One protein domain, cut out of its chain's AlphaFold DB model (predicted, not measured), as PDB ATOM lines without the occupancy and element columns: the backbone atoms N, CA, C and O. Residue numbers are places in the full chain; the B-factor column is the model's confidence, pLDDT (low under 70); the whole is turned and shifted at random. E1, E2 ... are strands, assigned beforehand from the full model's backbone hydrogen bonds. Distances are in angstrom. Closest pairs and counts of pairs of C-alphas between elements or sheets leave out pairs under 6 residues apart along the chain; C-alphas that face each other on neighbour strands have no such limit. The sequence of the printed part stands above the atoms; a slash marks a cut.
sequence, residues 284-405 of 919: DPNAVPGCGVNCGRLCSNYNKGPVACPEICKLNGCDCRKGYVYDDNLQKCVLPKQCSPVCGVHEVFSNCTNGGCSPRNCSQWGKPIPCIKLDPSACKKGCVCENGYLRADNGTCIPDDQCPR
ATOM      1  N   ASP A 284     353.270 249.893 186.498       74.31
ATOM      2  CA  ASP A 284     352.018 250.626 186.464       74.31
ATOM      3  C   ASP A 284     352.050 251.692 185.352       74.31
ATOM      4  O   ASP A 284     352.682 252.742 185.520       74.31
ATOM      5  N   PRO A 285     351.317 251.504 184.236       74.56
ATOM      6  CA  PRO A 285     351.274 252.491 183.158       74.56
ATOM      7  C   PRO A 285     350.657 253.826 183.603       74.56
ATOM      8  O   PRO A 285     350.799 254.830 182.911       74.56
ATOM      9  N   ASN A 286     349.985 253.872 184.759       83.31
ATOM     10  CA  ASN A 286     349.346 255.067 185.302       83.31
ATOM     11  C   ASN A 286     350.257 255.862 186.258       83.31
ATOM     12  O   ASN A 286     349.840 256.913 186.754       83.31
ATOM     13  N   ALA A 287     351.484 255.400 186.510       81.44
ATOM     14  CA  ALA A 287     352.499 256.088 187.305       81.44
ATOM     15  C   ALA A 287     353.574 256.756 186.419       81.44
ATOM     16  O   ALA A 287     353.694 256.462 185.224       81.44
ATOM     17  N   VAL A 288     354.329 257.685 187.013       79.00
ATOM     18  CA  VAL A 288     355.544 258.323 186.471       79.00
ATOM     19  C   VAL A 288     356.545 258.598 187.607       79.00
ATOM     20  O   VAL A 288     356.113 258.740 188.755       79.00
ATOM     21  N   PRO A 289     357.858 258.708 187.324       74.56
ATOM     22  CA  PRO A 289     358.848 259.128 188.316       74.56
ATOM     23  C   PRO A 289     358.467 260.460 188.978       74.56
ATOM     24  O   PRO A 289     357.960 261.371 188.318       74.56
ATOM     25  N   GLY A 290     358.686 260.573 190.287       78.25
ATOM     26  CA  GLY A 290     358.233 261.711 191.083       78.25
ATOM     27  C   GLY A 290     358.659 261.645 192.550       78.25
ATOM     28  O   GLY A 290     359.638 261.006 192.919       78.25
ATOM     29  N   CYS A 291     357.908 262.323 193.412       80.31
ATOM     30  CA  CYS A 291     358.197 262.447 194.837       80.31
ATOM     31  C   CYS A 291     357.794 261.191 195.641       80.31
ATOM     32  O   CYS A 291     358.317 260.940 196.727       80.31
ATOM     33  N   GLY A 292     356.867 260.372 195.127       77.62
ATOM     34  CA  GLY A 292     356.471 259.090 195.724       77.62
ATOM     35  C   GLY A 292     355.555 259.201 196.944       77.62
ATOM     36  O   GLY A 292     355.252 258.190 197.587       77.62
ATOM     37  N   VAL A 293     355.120 260.413 197.287       82.12
ATOM     38  CA  VAL A 293     354.236 260.689 198.431       82.12
ATOM     39  C   VAL A 293     352.770 260.767 198.001       82.12
ATOM     40  O   VAL A 293     351.899 260.480 198.817       82.12
ATOM     41  N   ASN A 294     352.475 261.114 196.739       82.31
ATOM     42  CA  ASN A 294     351.106 261.231 196.214       82.31
ATOM     43  C   ASN A 294     350.148 262.067 197.101       82.31
ATOM     44  O   ASN A 294     348.944 261.818 197.142       82.31
ATOM     45  N   CYS A 295     350.666 263.067 197.828       79.50
ATOM     46  CA  CYS A 295     349.892 263.825 198.816       79.50
ATOM     47  C   CYS A 295     348.650 264.508 198.206       79.50
ATOM     48  O   CYS A 295     348.702 265.041 197.098       79.50
ATOM     49  N   GLY A 296     347.513 264.452 198.913       77.94
ATOM     50  CA  GLY A 296     346.205 264.915 198.418       77.94
ATOM     51  C   GLY A 296     345.645 264.108 197.233       77.94
ATOM     52  O   GLY A 296     344.588 264.443 196.694       77.94
ATOM     53  N   ARG A 297     346.356 263.059 196.803       83.19
ATOM     54  CA  ARG A 297     346.071 262.228 195.628       83.19
ATOM     55  C   ARG A 297     346.142 260.733 195.956       83.19
ATOM     56  O   ARG A 297     346.356 259.928 195.054       83.19
ATOM     57  N   LEU A 298     345.936 260.358 197.216       84.56
ATOM     58  CA  LEU A 298     345.730 258.966 197.619       84.56
ATOM     59  C   LEU A 298     344.225 258.682 197.691       84.56
ATOM     60  O   LEU A 298     343.442 259.569 198.034       84.56
ATOM     61  N   CYS A 299     343.791 257.453 197.423       83.25
ATOM     62  CA  CYS A 299     342.387 257.041 197.562       83.25
ATOM     63  C   CYS A 299     341.828 257.304 198.975       83.25
ATOM     64  O   CYS A 299     340.641 257.580 199.149       83.25
ATOM     65  N   SER A 300     342.702 257.294 199.981       73.94
ATOM     66  CA  SER A 300     342.412 257.632 201.372       73.94
ATOM     67  C   SER A 300     342.119 259.126 201.626       73.94
ATOM     68  O   SER A 300     341.407 259.430 202.590       73.94
ATOM     69  N   ASN A 301     342.588 260.066 200.787       74.38
ATOM     70  CA  ASN A 301     342.447 261.520 201.009       74.38
ATOM     71  C   ASN A 301     341.993 262.377 199.805       74.38
ATOM     72  O   ASN A 301     341.730 263.569 199.982       74.38
ATOM     73  N   TYR A 302     341.828 261.795 198.617       76.19
ATOM     74  CA  TYR A 302     341.379 262.505 197.419       76.19
ATOM     75  C   TYR A 302     340.046 263.242 197.642       76.19
ATOM     76  O   TYR A 302     339.093 262.692 198.194       76.19
ATOM     77  N   ASN A 303     339.986 264.505 197.208       68.81
ATOM     78  CA  ASN A 303     338.861 265.435 197.385       68.81
ATOM     79  C   ASN A 303     338.424 265.727 198.844       68.81
ATOM     80  O   ASN A 303     337.406 266.391 199.031       68.81
ATOM     81  N   LYS A 304     339.176 265.332 199.887       67.81
ATOM     82  CA  LYS A 304     338.816 265.596 201.303       67.81
ATOM     83  C   LYS A 304     339.169 267.009 201.819       67.81
ATOM     84  O   LYS A 304     339.275 267.213 203.024       67.81
ATOM     85  N   GLY A 305     339.323 267.991 200.929       66.12
ATOM     86  CA  GLY A 305     339.712 269.365 201.274       66.12
ATOM     87  C   GLY A 305     341.235 269.588 201.291       66.12
ATOM     88  O   GLY A 305     341.965 268.821 200.661       66.12
ATOM     89  N   PRO A 306     341.732 270.653 201.951       68.88
ATOM     90  CA  PRO A 306     343.159 270.963 201.993       68.88
ATOM     91  C   PRO A 306     343.921 269.946 202.856       68.88
ATOM     92  O   PRO A 306     343.788 269.920 204.077       68.88
ATOM     93  N   VAL A 307     344.743 269.118 202.210       70.44
ATOM     94  CA  VAL A 307     345.644 268.166 202.874       70.44
ATOM     95  C   VAL A 307     347.005 268.832 203.076       70.44
ATOM     96  O   VAL A 307     347.605 269.307 202.115       70.44
ATOM     97  N   ALA A 308     347.501 268.862 204.314       73.62
ATOM     98  CA  ALA A 308     348.861 269.309 204.601       73.62
ATOM     99  C   ALA A 308     349.870 268.259 204.105       73.62
ATOM    100  O   ALA A 308     349.781 267.089 204.479       73.62
ATOM    101  N   CYS A 309     350.817 268.676 203.267       70.69
ATOM    102  CA  CYS A 309     351.800 267.790 202.649       70.69
ATOM    103  C   CYS A 309     353.190 267.986 203.265       70.69
ATOM    104  O   CYS A 309     353.627 269.131 203.381       70.69
ATOM    105  N   PRO A 310     353.906 266.910 203.637       70.25
ATOM    106  CA  PRO A 310     355.298 267.020 204.048       70.25
ATOM    107  C   PRO A 310     356.193 267.254 202.821       70.25
ATOM    108  O   PRO A 310     356.062 266.550 201.818       70.25
ATOM    109  N   GLU A 311     357.138 268.194 202.911       71.25
ATOM    110  CA  GLU A 311     358.173 268.434 201.888       71.25
ATOM    111  C   GLU A 311     359.296 267.383 201.964       71.25
ATOM    112  O   GLU A 311     360.477 267.689 202.112       71.25
ATOM    113  N   ILE A 312     358.914 266.108 201.888       71.44
ATOM    114  CA  ILE A 312     359.827 264.969 201.780       71.44
ATOM    115  C   ILE A 312     359.528 264.242 200.474       71.44
ATOM    116  O   ILE A 312     358.364 264.025 200.149       71.44
ATOM    117  N   CYS A 313     360.561 263.817 199.753       73.44
ATOM    118  CA  CYS A 313     360.407 262.895 198.633       73.44
ATOM    119  C   CYS A 313     361.116 261.582 198.938       73.44
ATOM    120  O   CYS A 313     362.192 261.558 199.534       73.44
ATOM    121  N   LYS A 314     360.497 260.477 198.521       74.44
ATOM    122  CA  LYS A 314     361.125 259.159 198.549       74.44
ATOM    123  C   LYS A 314     362.180 259.117 197.446       74.44
ATOM    124  O   LYS A 314     361.908 259.533 196.319       74.44
ATOM    125  N   LEU A 315     363.368 258.607 197.762       56.56
ATOM    126  CA  LEU A 315     364.375 258.306 196.749       56.56
ATOM    127  C   LEU A 315     363.777 257.291 195.759       56.56
ATOM    128  O   LEU A 315     363.167 256.316 196.191       56.56
ATOM    129  N   ASN A 316     363.906 257.552 194.456       57.91
ATOM    130  CA  ASN A 316     363.253 256.787 193.381       57.91
ATOM    131  C   ASN A 316     361.712 256.711 193.515       57.91
ATOM    132  O   ASN A 316     361.091 255.702 193.193       57.91
ATOM    133  N   GLY A 317     361.083 257.778 194.020       68.25
ATOM    134  CA  GLY A 317     359.633 257.866 194.170       68.25
ATOM    135  C   GLY A 317     358.861 257.848 192.843       68.25
ATOM    136  O   GLY A 317     359.359 258.243 191.790       68.25
ATOM    137  N   CYS A 318     357.593 257.436 192.915       83.25
ATOM    138  CA  CYS A 318     356.660 257.403 191.788       83.25
ATOM    139  C   CYS A 318     355.336 258.082 192.152       83.25
ATOM    140  O   CYS A 318     354.665 257.687 193.110       83.25
ATOM    141  N   ASP A 319     354.945 259.091 191.375       84.12
ATOM    142  CA  ASP A 319     353.666 259.785 191.528       84.12
ATOM    143  C   ASP A 319     352.693 259.394 190.407       84.12
ATOM    144  O   ASP A 319     353.068 259.125 189.265       84.12
ATOM    145  N   CYS A 320     351.400 259.381 190.717       86.25
ATOM    146  CA  CYS A 320     350.376 259.030 189.743       86.25
ATOM    147  C   CYS A 320     350.241 260.093 188.648       86.25
ATOM    148  O   CYS A 320     350.178 261.298 188.930       86.25
ATOM    149  N   ARG A 321     350.075 259.659 187.392       87.19
ATOM    150  CA  ARG A 321     349.786 260.537 186.245       87.19
ATOM    151  C   ARG A 321     348.571 261.420 186.531       87.19
ATOM    152  O   ARG A 321     347.664 261.048 187.277       87.19
ATOM    153  N   LYS A 322     348.556 262.629 185.966       83.94
ATOM    154  CA  LYS A 322     347.505 263.630 186.208       83.94
ATOM    155  C   LYS A 322     346.116 263.043 185.904       83.94
ATOM    156  O   LYS A 322     345.866 262.611 184.787       83.94
ATOM    157  N   GLY A 323     345.229 263.037 186.903       82.31
ATOM    158  CA  GLY A 323     343.889 262.428 186.828       82.31
ATOM    159  C   GLY A 323     343.747 261.076 187.544       82.31
ATOM    160  O   GLY A 323     342.625 260.677 187.844       82.31
ATOM    161  N   TYR A 324     344.859 260.421 187.886       87.56
ATOM    162  CA  TYR A 324     344.897 259.191 188.683       87.56
ATOM    163  C   TYR A 324     345.215 259.488 190.156       87.56
ATOM    164  O   TYR A 324     345.683 260.582 190.497       87.56
ATOM    165  N   VAL A 325     344.969 258.509 191.023       88.75
ATOM    166  CA  VAL A 325     345.209 258.544 192.472       88.75
ATOM    167  C   VAL A 325     345.837 257.238 192.943       88.75
ATOM    168  O   VAL A 325     345.572 256.188 192.363       88.75
ATOM    169  N   TYR A 326     346.669 257.297 193.980       85.69
ATOM    170  CA  TYR A 326     347.347 256.121 194.521       85.69
ATOM    171  C   TYR A 326     346.404 255.333 195.434       85.69
ATOM    172  O   TYR A 326     345.869 255.885 196.395       85.69
ATOM    173  N   ASP A 327     346.179 254.056 195.141       82.44
ATOM    174  CA  ASP A 327     345.417 253.160 196.007       82.44
ATOM    175  C   ASP A 327     346.366 252.435 196.965       82.44
ATOM    176  O   ASP A 327     347.089 251.519 196.571       82.44
ATOM    177  N   ASP A 328     346.319 252.837 198.235       74.50
ATOM    178  CA  ASP A 328     347.125 252.283 199.325       74.50
ATOM    179  C   ASP A 328     346.968 250.753 199.483       74.50
ATOM    180  O   ASP A 328     347.907 250.079 199.907       74.50
ATOM    181  N   ASN A 329     345.824 250.176 199.092       73.56
ATOM    182  CA  ASN A 329     345.536 248.739 199.213       73.56
ATOM    183  C   ASN A 329     345.936 247.938 197.966       73.56
ATOM    184  O   ASN A 329     346.228 246.746 198.061       73.56
ATOM    185  N   LEU A 330     345.918 248.569 196.786       74.12
ATOM    186  CA  LEU A 330     346.317 247.941 195.517       74.12
ATOM    187  C   LEU A 330     347.763 248.266 195.112       74.12
ATOM    188  O   LEU A 330     348.227 247.732 194.106       74.12
ATOM    189  N   GLN A 331     348.442 249.136 195.870       78.44
ATOM    190  CA  GLN A 331     349.817 249.612 195.662       78.44
ATOM    191  C   GLN A 331     350.073 250.176 194.250       78.44
ATOM    192  O   GLN A 331     351.166 250.046 193.700       78.44
ATOM    193  N   LYS A 332     349.055 250.810 193.652       83.81
ATOM    194  CA  LYS A 332     349.100 251.325 192.276       83.81
ATOM    195  C   LYS A 332     348.193 252.532 192.053       83.81
ATOM    196  O   LYS A 332     347.252 252.778 192.806       83.81
ATOM    197  N   CYS A 333     348.436 253.242 190.964       86.31
ATOM    198  CA  CYS A 333     347.665 254.375 190.492       86.31
ATOM    199  C   CYS A 333     346.408 253.929 189.726       86.31
ATOM    200  O   CYS A 333     346.462 253.274 188.681       86.31
ATOM    201  N   VAL A 334     345.246 254.325 190.241       86.50
ATOM    202  CA  VAL A 334     343.916 254.005 189.702       86.50
ATOM    203  C   VAL A 334     343.135 255.280 189.382       86.50
ATOM    204  O   VAL A 334     343.492 256.374 189.823       86.50
ATOM    205  N   LEU A 335     342.056 255.174 188.605       87.50
ATOM    206  CA  LEU A 335     341.116 256.292 188.480       87.50
ATOM    207  C   LEU A 335     340.376 256.483 189.819       87.50
ATOM    208  O   LEU A 335     340.044 255.488 190.458       87.50
ATOM    209  N   PRO A 336     339.993 257.708 190.226       82.56
ATOM    210  CA  PRO A 336     339.283 257.940 191.493       82.56
ATOM    211  C   PRO A 336     337.985 257.139 191.700       82.56
ATOM    212  O   PRO A 336     337.552 256.943 192.830       82.56
ATOM    213  N   LYS A 337     337.361 256.652 190.618       79.25
ATOM    214  CA  LYS A 337     336.175 255.772 190.656       79.25
ATOM    215  C   LYS A 337     336.500 254.285 190.892       79.25
ATOM    216  O   LYS A 337     335.581 253.480 190.985       79.25
ATOM    217  N   GLN A 338     337.779 253.919 190.918       79.44
ATOM    218  CA  GLN A 338     338.297 252.551 191.049       79.44
ATOM    219  C   GLN A 338     339.020 252.318 192.388       79.44
ATOM    220  O   GLN A 338     339.549 251.231 192.599       79.44
ATOM    221  N   CYS A 339     339.047 253.321 193.270       78.69
ATOM    222  CA  CYS A 339     339.612 253.210 194.609       78.69
ATOM    223  C   CYS A 339     338.962 252.086 195.421       78.69
ATOM    224  O   CYS A 339     337.735 251.971 195.483       78.69
ATOM    225  N   SER A 340     339.800 251.311 196.101       72.69
ATOM    226  CA  SER A 340     339.392 250.355 197.122       72.69
ATOM    227  C   SER A 340     338.643 251.064 198.260       72.69
ATOM    228  O   SER A 340     338.962 252.213 198.585       72.69
ATOM    229  N   PRO A 341     337.645 250.411 198.884       70.50
ATOM    230  CA  PRO A 341     336.962 250.970 200.042       70.50
ATOM    231  C   PRO A 341     337.957 251.204 201.184       70.50
ATOM    232  O   PRO A 341     338.754 250.328 201.511       70.50
ATOM    233  N   VAL A 342     337.885 252.384 201.803       72.06
ATOM    234  CA  VAL A 342     338.618 252.671 203.041       72.06
ATOM    235  C   VAL A 342     337.958 251.879 204.165       72.06
ATOM    236  O   VAL A 342     336.784 252.100 204.463       72.06
ATOM    237  N   CYS A 343     338.704 250.947 204.748       78.44
ATOM    238  CA  CYS A 343     338.223 250.086 205.820       78.44
ATOM    239  C   CYS A 343     338.159 250.813 207.174       78.44
ATOM    240  O   CYS A 343     338.782 251.860 207.371       78.44
ATOM    241  N   GLY A 344     337.341 250.282 208.083       76.56
ATOM    242  CA  GLY A 344     337.150 250.802 209.433       76.56
ATOM    243  C   GLY A 344     338.300 250.486 210.395       76.56
ATOM    244  O   GLY A 344     339.335 249.940 210.028       76.56
ATOM    245  N   VAL A 345     338.101 250.828 211.669       76.81
ATOM    246  CA  VAL A 345     339.047 250.475 212.739       76.81
ATOM    247  C   VAL A 345     338.999 248.959 212.971       76.81
ATOM    248  O   VAL A 345     337.912 248.389 213.062       76.81
ATOM    249  N   HIS A 346     340.171 248.326 213.068       84.06
ATOM    250  CA  HIS A 346     340.353 246.868 213.131       84.06
ATOM    251  C   HIS A 346     339.856 246.099 211.893       84.06
ATOM    252  O   HIS A 346     339.477 244.926 211.986       84.06
ATOM    253  N   GLU A 347     339.858 246.748 210.726       85.06
ATOM    254  CA  GLU A 347     339.534 246.136 209.440       85.06
ATOM    255  C   GLU A 347     340.670 246.264 208.421       85.06
ATOM    256  O   GLU A 347     341.150 247.355 208.121       85.06
ATOM    257  N   VAL A 348     340.987 245.150 207.763       83.50
ATOM    258  CA  VAL A 348     341.900 245.094 206.617       83.50
ATOM    259  C   VAL A 348     341.144 244.834 205.317       83.50
ATOM    260  O   VAL A 348     340.153 244.095 205.269       83.50
ATOM    261  N   PHE A 349     341.630 245.426 204.226       82.38
ATOM    262  CA  PHE A 349     341.096 245.165 202.895       82.38
ATOM    263  C   PHE A 349     341.423 243.735 202.449       82.38
ATOM    264  O   PHE A 349     342.580 243.320 202.419       82.38
ATOM    265  N   SER A 350     340.397 242.988 202.043       82.12
ATOM    266  CA  SER A 350     340.536 241.668 201.439       82.12
ATOM    267  C   SER A 350     340.065 241.679 199.989       82.12
ATOM    268  O   SER A 350     338.968 242.141 199.662       82.12
ATOM    269  N   ASN A 351     340.851 241.047 199.114       79.38
ATOM    270  CA  ASN A 351     340.387 240.725 197.767       79.38
ATOM    271  C   ASN A 351     339.230 239.698 197.778       79.38
ATOM    272  O   ASN A 351     338.462 239.679 196.824       79.38
ATOM    273  N   CYS A 352     339.056 238.909 198.850       83.12
ATOM    274  CA  CYS A 352     337.929 237.985 199.042       83.12
ATOM    275  C   CYS A 352     337.341 238.087 200.460       83.12
ATOM    276  O   CYS A 352     337.940 237.632 201.437       83.12
ATOM    277  N   THR A 353     336.144 238.655 200.580       82.62
ATOM    278  CA  THR A 353     335.365 238.719 201.833       82.62
ATOM    279  C   THR A 353     334.517 237.470 202.069       82.62
ATOM    280  O   THR A 353     334.255 237.105 203.211       82.62
ATOM    281  N   ASN A 354     334.098 236.800 200.992       83.38
ATOM    282  CA  ASN A 354     333.154 235.679 200.986       83.38
ATOM    283  C   ASN A 354     333.812 234.290 200.854       83.38
ATOM    284  O   ASN A 354     333.113 233.318 200.580       83.38
ATOM    285  N   GLY A 355     335.133 234.190 201.037       73.81
ATOM    286  CA  GLY A 355     335.885 232.932 200.997       73.81
ATOM    287  C   GLY A 355     336.874 232.793 202.158       73.81
ATOM    288  O   GLY A 355     337.204 233.773 202.829       73.81
ATOM    289  N   GLY A 356     337.358 231.570 202.380       77.44
ATOM    290  CA  GLY A 356     338.294 231.221 203.457       77.44
ATOM    291  C   GLY A 356     337.762 230.148 204.416       77.44
ATOM    292  O   GLY A 356     336.741 229.519 204.148       77.44
ATOM    293  N   CYS A 357     338.484 229.939 205.522       73.12
ATOM    294  CA  CYS A 357     338.237 228.879 206.517       73.12
ATOM    295  C   CYS A 357     338.033 229.397 207.957       73.12
ATOM    296  O   CYS A 357     337.810 228.604 208.866       73.12
ATOM    297  N   SER A 358     338.166 230.704 208.185       74.06
ATOM    298  CA  SER A 358     338.209 231.310 209.524       74.06
ATOM    299  C   SER A 358     336.870 231.961 209.892       74.06
ATOM    300  O   SER A 358     336.180 232.452 208.991       74.06
ATOM    301  N   PRO A 359     336.509 232.043 211.189       75.75
ATOM    302  CA  PRO A 359     335.397 232.878 211.628       75.75
ATOM    303  C   PRO A 359     335.636 234.333 211.212       75.75
ATOM    304  O   PRO A 359     336.760 234.834 211.245       75.75
ATOM    305  N   ARG A 360     334.566 235.003 210.781       83.88
ATOM    306  CA  ARG A 360     334.548 236.433 210.433       83.88
ATOM    307  C   ARG A 360     333.597 237.230 211.319       83.88
ATOM    308  O   ARG A 360     333.850 238.406 211.557       83.88
ATOM    309  N   ASN A 361     332.555 236.582 211.840       82.00
ATOM    310  CA  ASN A 361     331.563 237.178 212.731       82.00
ATOM    311  C   ASN A 361     331.548 236.450 214.085       82.00
ATOM    312  O   ASN A 361     331.728 235.232 214.130       82.00
ATOM    313  N   CYS A 362     331.235 237.158 215.173       78.12
ATOM    314  CA  CYS A 362     331.158 236.589 216.526       78.12
ATOM    315  C   CYS A 362     330.210 235.382 216.631       78.12
ATOM    316  O   CYS A 362     330.504 234.408 217.320       78.12
ATOM    317  N   SER A 363     329.102 235.396 215.889       73.56
ATOM    318  CA  SER A 363     328.124 234.301 215.832       73.56
ATOM    319  C   SER A 363     328.660 232.989 215.227       73.56
ATOM    320  O   SER A 363     327.990 231.955 215.329       73.56
ATOM    321  N   GLN A 364     329.861 233.000 214.639       73.00
ATOM    322  CA  GLN A 364     330.569 231.831 214.102       73.00
ATOM    323  C   GLN A 364     331.647 231.279 215.053       73.00
ATOM    324  O   GLN A 364     332.223 230.232 214.764       73.00
ATOM    325  N   TRP A 365     331.946 231.962 216.161       65.75
ATOM    326  CA  TRP A 365     333.029 231.563 217.060       65.75
ATOM    327  C   TRP A 365     332.714 230.233 217.766       65.75
ATOM    328  O   TRP A 365     331.553 229.932 218.052       65.75
ATOM    329  N   GLY A 366     333.737 229.402 217.985       58.19
ATOM    330  CA  GLY A 366     333.593 228.060 218.566       58.19
ATOM    331  C   GLY A 366     332.845 227.023 217.709       58.19
ATOM    332  O   GLY A 366     332.528 225.951 218.217       58.19
ATOM    333  N   LYS A 367     332.539 227.304 216.432       56.53
ATOM    334  CA  LYS A 367     331.796 226.395 215.534       56.53
ATOM    335  C   LYS A 367     332.677 225.900 214.379       56.53
ATOM    336  O   LYS A 367     333.519 226.661 213.903       56.53
ATOM    337  N   PRO A 368     332.475 224.668 213.870       46.44
ATOM    338  CA  PRO A 368     333.156 224.202 212.666       46.44
ATOM    339  C   PRO A 368     332.653 224.973 211.437       46.44
ATOM    340  O   PRO A 368     331.451 225.013 211.167       46.44
ATOM    341  N   ILE A 369     333.572 225.579 210.684       64.81
ATOM    342  CA  ILE A 369     333.265 226.388 209.495       64.81
ATOM    343  C   ILE A 369     333.748 225.643 208.245       64.81
ATOM    344  O   ILE A 369     334.926 225.290 208.172       64.81
ATOM    345  N   PRO A 370     332.888 225.408 207.236       58.53
ATOM    346  CA  PRO A 370     333.325 224.816 205.980       58.53
ATOM    347  C   PRO A 370     334.213 225.802 205.207       58.53
ATOM    348  O   PRO A 370     333.812 226.934 204.946       58.53
ATOM    349  N   CYS A 371     335.406 225.361 204.802       68.88
ATOM    350  CA  CYS A 371     336.313 226.138 203.955       68.88
ATOM    351  C   CYS A 371     335.686 226.432 202.581       68.88
ATOM    352  O   CYS A 371     335.670 225.562 201.706       68.88
ATOM    353  N   ILE A 372     335.224 227.662 202.349       70.31
ATOM    354  CA  ILE A 372     334.674 228.061 201.047       70.31
ATOM    355  C   ILE A 372     335.814 228.571 200.160       70.31
ATOM    356  O   ILE A 372     336.266 229.713 200.286       70.31
ATOM    357  N   LYS A 373     336.283 227.715 199.245       67.00
ATOM    358  CA  LYS A 373     337.217 228.080 198.169       67.00
ATOM    359  C   LYS A 373     336.416 228.519 196.941       67.00
ATOM    360  O   LYS A 373     335.793 227.690 196.284       67.00
ATOM    361  N   LEU A 374     336.426 229.817 196.656       74.50
ATOM    362  CA  LEU A 374     335.743 230.410 195.504       74.50
ATOM    363  C   LEU A 374     336.681 230.576 194.307       74.50
ATOM    364  O   LEU A 374     337.894 230.710 194.467       74.50
ATOM    365  N   ASP A 375     336.089 230.622 193.116       75.50
ATOM    366  CA  ASP A 375     336.753 231.101 191.906       75.50
ATOM    367  C   ASP A 375     337.077 232.612 192.018       75.50
ATOM    368  O   ASP A 375     336.273 233.352 192.601       75.50
ATOM    369  N   PRO A 376     338.201 233.109 191.458       72.69
ATOM    370  CA  PRO A 376     338.546 234.534 191.475       72.69
ATOM    371  C   PRO A 376     337.466 235.478 190.916       72.69
ATOM    372  O   PRO A 376     337.414 236.636 191.326       72.69
ATOM    373  N   SER A 377     336.584 235.012 190.025       74.06
ATOM    374  CA  SER A 377     335.450 235.789 189.497       74.06
ATOM    375  C   SER A 377     334.252 235.878 190.457       74.06
ATOM    376  O   SER A 377     333.526 236.871 190.448       74.06
ATOM    377  N   ALA A 378     334.067 234.892 191.343       77.56
ATOM    378  CA  ALA A 378     333.013 234.866 192.370       77.56
ATOM    379  C   ALA A 378     333.410 235.599 193.675       77.56
ATOM    380  O   ALA A 378     332.668 235.618 194.665       77.56
ATOM    381  N   CYS A 379     334.607 236.182 193.683       81.31
ATOM    382  CA  CYS A 379     335.306 236.721 194.838       81.31
ATOM    383  C   CYS A 379     334.926 238.193 195.088       81.31
ATOM    384  O   CYS A 379     335.195 239.080 194.276       81.31
ATOM    385  N   LYS A 380     334.268 238.473 196.219       80.56
ATOM    386  CA  LYS A 380     333.787 239.816 196.579       80.56
ATOM    387  C   LYS A 380     334.862 240.580 197.349       80.56
ATOM    388  O   LYS A 380     335.127 240.258 198.508       80.56
ATOM    389  N   LYS A 381     335.433 241.615 196.737       79.81
ATOM    390  CA  LYS A 381     336.383 242.541 197.381       79.81
ATOM    391  C   LYS A 381     335.708 243.389 198.464       79.81
ATOM    392  O   LYS A 381     334.555 243.782 198.296       79.81
ATOM    393  N   GLY A 382     336.420 243.693 199.549       83.81
ATOM    394  CA  GLY A 382     335.913 244.511 200.656       83.81
ATOM    395  C   GLY A 382     336.640 244.257 201.978       83.81
ATOM    396  O   GLY A 382     337.625 243.527 202.025       83.81
ATOM    397  N   CYS A 383     336.152 244.862 203.056       86.94
ATOM    398  CA  CYS A 383     336.836 244.886 204.349       86.94
ATOM    399  C   CYS A 383     336.450 243.703 205.256       86.94
ATOM    400  O   CYS A 383     335.270 243.376 205.420       86.94
ATOM    401  N   VAL A 384     337.450 243.069 205.867       88.00
ATOM    402  CA  VAL A 384     337.294 242.005 206.875       88.00
ATOM    403  C   VAL A 384     337.984 242.426 208.167       88.00
ATOM    404  O   VAL A 384     338.934 243.201 208.118       88.00
ATOM    405  N   CYS A 385     337.541 241.908 209.312       88.88
ATOM    406  CA  CYS A 385     338.248 242.153 210.567       88.88
ATOM    407  C   CYS A 385     339.681 241.595 210.523       88.88
ATOM    408  O   CYS A 385     339.948 240.590 209.850       88.88
ATOM    409  N   GLU A 386     340.581 242.264 211.242       88.00
ATOM    410  CA  GLU A 386     341.963 241.836 211.482       88.00
ATOM    411  C   GLU A 386     342.041 240.466 212.187       88.00
ATOM    412  O   GLU A 386     341.077 239.987 212.784       88.00
ATOM    413  N   ASN A 387     343.203 239.807 212.127       81.50
ATOM    414  CA  ASN A 387     343.408 238.546 212.846       81.50
ATOM    415  C   ASN A 387     343.301 238.779 214.365       81.50
ATOM    416  O   ASN A 387     343.909 239.708 214.890       81.50
ATOM    417  N   GLY A 388     342.533 237.932 215.058       77.81
ATOM    418  CA  GLY A 388     342.166 238.126 216.469       77.81
ATOM    419  C   GLY A 388     340.943 239.028 216.689       77.81
ATOM    420  O   GLY A 388     340.559 239.249 217.834       77.81
ATOM    421  N   TYR A 389     340.311 239.534 215.621       89.25
ATOM    422  CA  TYR A 389     339.082 240.329 215.684       89.25
ATOM    423  C   TYR A 389     337.948 239.666 214.890       89.25
ATOM    424  O   TYR A 389     338.143 239.112 213.807       89.25
ATOM    425  N   LEU A 390     336.727 239.765 215.412       85.12
ATOM    426  CA  LEU A 390     335.500 239.250 214.810       85.12
ATOM    427  C   LEU A 390     334.430 240.340 214.744       85.12
ATOM    428  O   LEU A 390     334.331 241.209 215.610       85.12
ATOM    429  N   ARG A 391     333.597 240.292 213.701       87.94
ATOM    430  CA  ARG A 391     332.515 241.256 213.500       87.94
ATOM    431  C   ARG A 391     331.336 240.934 214.418       87.94
ATOM    432  O   ARG A 391     330.758 239.849 214.331       87.94
ATOM    433  N   ALA A 392     330.975 241.867 215.289       81.50
ATOM    434  CA  ALA A 392     329.771 241.789 216.108       81.50
ATOM    435  C   ALA A 392     328.511 242.155 215.296       81.50
ATOM    436  O   ALA A 392     328.598 242.731 214.210       81.50
ATOM    437  N   ASP A 393     327.325 241.830 215.820       75.75
ATOM    438  CA  ASP A 393     326.051 241.965 215.089       75.75
ATOM    439  C   ASP A 393     325.633 243.430 214.827       75.75
ATOM    440  O   ASP A 393     324.812 243.702 213.954       75.75
ATOM    441  N   ASN A 394     326.240 244.390 215.532       75.88
ATOM    442  CA  ASN A 394     326.147 245.832 215.262       75.88
ATOM    443  C   ASN A 394     327.040 246.298 214.085       75.88
ATOM    444  O   ASN A 394     327.035 247.478 213.742       75.88
ATOM    445  N   GLY A 395     327.838 245.398 213.505       76.06
ATOM    446  CA  GLY A 395     328.755 245.655 212.398       76.06
ATOM    447  C   GLY A 395     330.202 245.972 212.787       76.06
ATOM    448  O   GLY A 395     331.051 245.928 211.899       76.06
ATOM    449  N   THR A 396     330.536 246.247 214.054       84.50
ATOM    450  CA  THR A 396     331.913 246.610 214.455       84.50
ATOM    451  C   THR A 396     332.808 245.386 214.649       84.50
ATOM    452  O   THR A 396     332.363 244.386 215.211       84.50
ATOM    453  N   CYS A 397     334.078 245.473 214.248       87.00
ATOM    454  CA  CYS A 397     335.096 244.486 214.607       87.00
ATOM    455  C   CYS A 397     335.535 244.683 216.067       87.00
ATOM    456  O   CYS A 397     335.903 245.790 216.457       87.00
ATOM    457  N   ILE A 398     335.489 243.615 216.861       84.62
ATOM    458  CA  ILE A 398     335.934 243.566 218.264       84.62
ATOM    459  C   ILE A 398     336.866 242.362 218.465       84.62
ATOM    460  O   ILE A 398     336.782 241.430 217.664       84.62
ATOM    461  N   PRO A 399     337.738 242.340 219.489       85.38
ATOM    462  CA  PRO A 399     338.556 241.167 219.800       85.38
ATOM    463  C   PRO A 399     337.716 239.890 219.936       85.38
ATOM    464  O   PRO A 399     336.588 239.933 220.434       85.38
ATOM    465  N   ASP A 400     338.246 238.753 219.485       73.56
ATOM    466  CA  ASP A 400     337.514 237.480 219.442       73.56
ATOM    467  C   ASP A 400     337.076 236.972 220.830       73.56
ATOM    468  O   ASP A 400     336.027 236.330 220.961       73.56
ATOM    469  N   ASP A 401     337.799 237.342 221.887       72.25
ATOM    470  CA  ASP A 401     337.406 237.088 223.268       72.25
ATOM    471  C   ASP A 401     336.179 237.921 223.697       72.25
ATOM    472  O   ASP A 401     335.389 237.457 224.522       72.25
ATOM    473  N   GLN A 402     335.960 239.118 223.139       74.56
ATOM    474  CA  GLN A 402     334.870 240.033 223.521       74.56
ATOM    475  C   GLN A 402     333.515 239.697 222.878       74.56
ATOM    476  O   GLN A 402     332.500 240.311 223.216       74.56
ATOM    477  N   CYS A 403     333.461 238.705 221.988       69.19
ATOM    478  CA  CYS A 403     332.214 238.225 221.396       69.19
ATOM    479  C   CYS A 403     331.187 237.755 222.457       69.19
ATOM    480  O   CYS A 403     331.580 237.127 223.441       69.19
ATOM    481  N   PRO A 404     329.866 237.988 222.273       58.94
ATOM    482  CA  PRO A 404     328.829 237.573 223.228       58.94
ATOM    483  C   PRO A 404     328.873 236.067 223.543       58.94
ATOM    484  O   PRO A 404     328.616 235.227 222.682       58.94
ATOM    485  N   ARG A 405     329.229 235.723 224.789       62.94
ATOM    486  CA  ARG A 405     329.822 234.409 225.111       62.94
ATOM    487  C   ARG A 405     328.845 233.233 225.274       62.94
ATOM    488  O   ARG A 405     329.317 232.103 225.287       62.94
TER     489      ARG A 405
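This is residues 284 to 405 of the 919 residues of the protein "zonadhesin-like" of Galleria mellonella (UniProt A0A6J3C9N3). Little regular structure: two loop-rich lobes, one with small hairpins E1-E2 and E3-E4, the other with E5-E6 and E7-E8, are joined by residues 335 to 346. The 122 printed residues hold no named helix and strands E1 to E8, in four antiparallel two-stranded sheets; the class is all strand, with 26 residues in named elements. The whole is loose, radius of gyration of the C-alphas 18.2 A, spanning 50 by 32 by 25 A.

E1 is residues 287 to 289, from C-alpha 287 at (352.499, 256.088, 187.305); E2 318 to 320; E3 325 to 327; E4 332 to 334; E5 347 to 350, 9.2 A; E6 382 to 385, 10.5 A; E7 389 to 391; E8 397 to 399, to C-alpha 399 at (338.556, 241.167, 219.800).

Within hydrogen-bond range are N 288 and O 319 in hairpin E1-E2, 3.0 A, and N 350 and O 382 in hairpin E5-E6, 2.8 A. E4 and E5 are apart.

The printed part has no cut. Links E1 to E2, E4 to E5 and E5 to E6 are long. Eighteen residues have pLDDT under 70, among them 365 to 371.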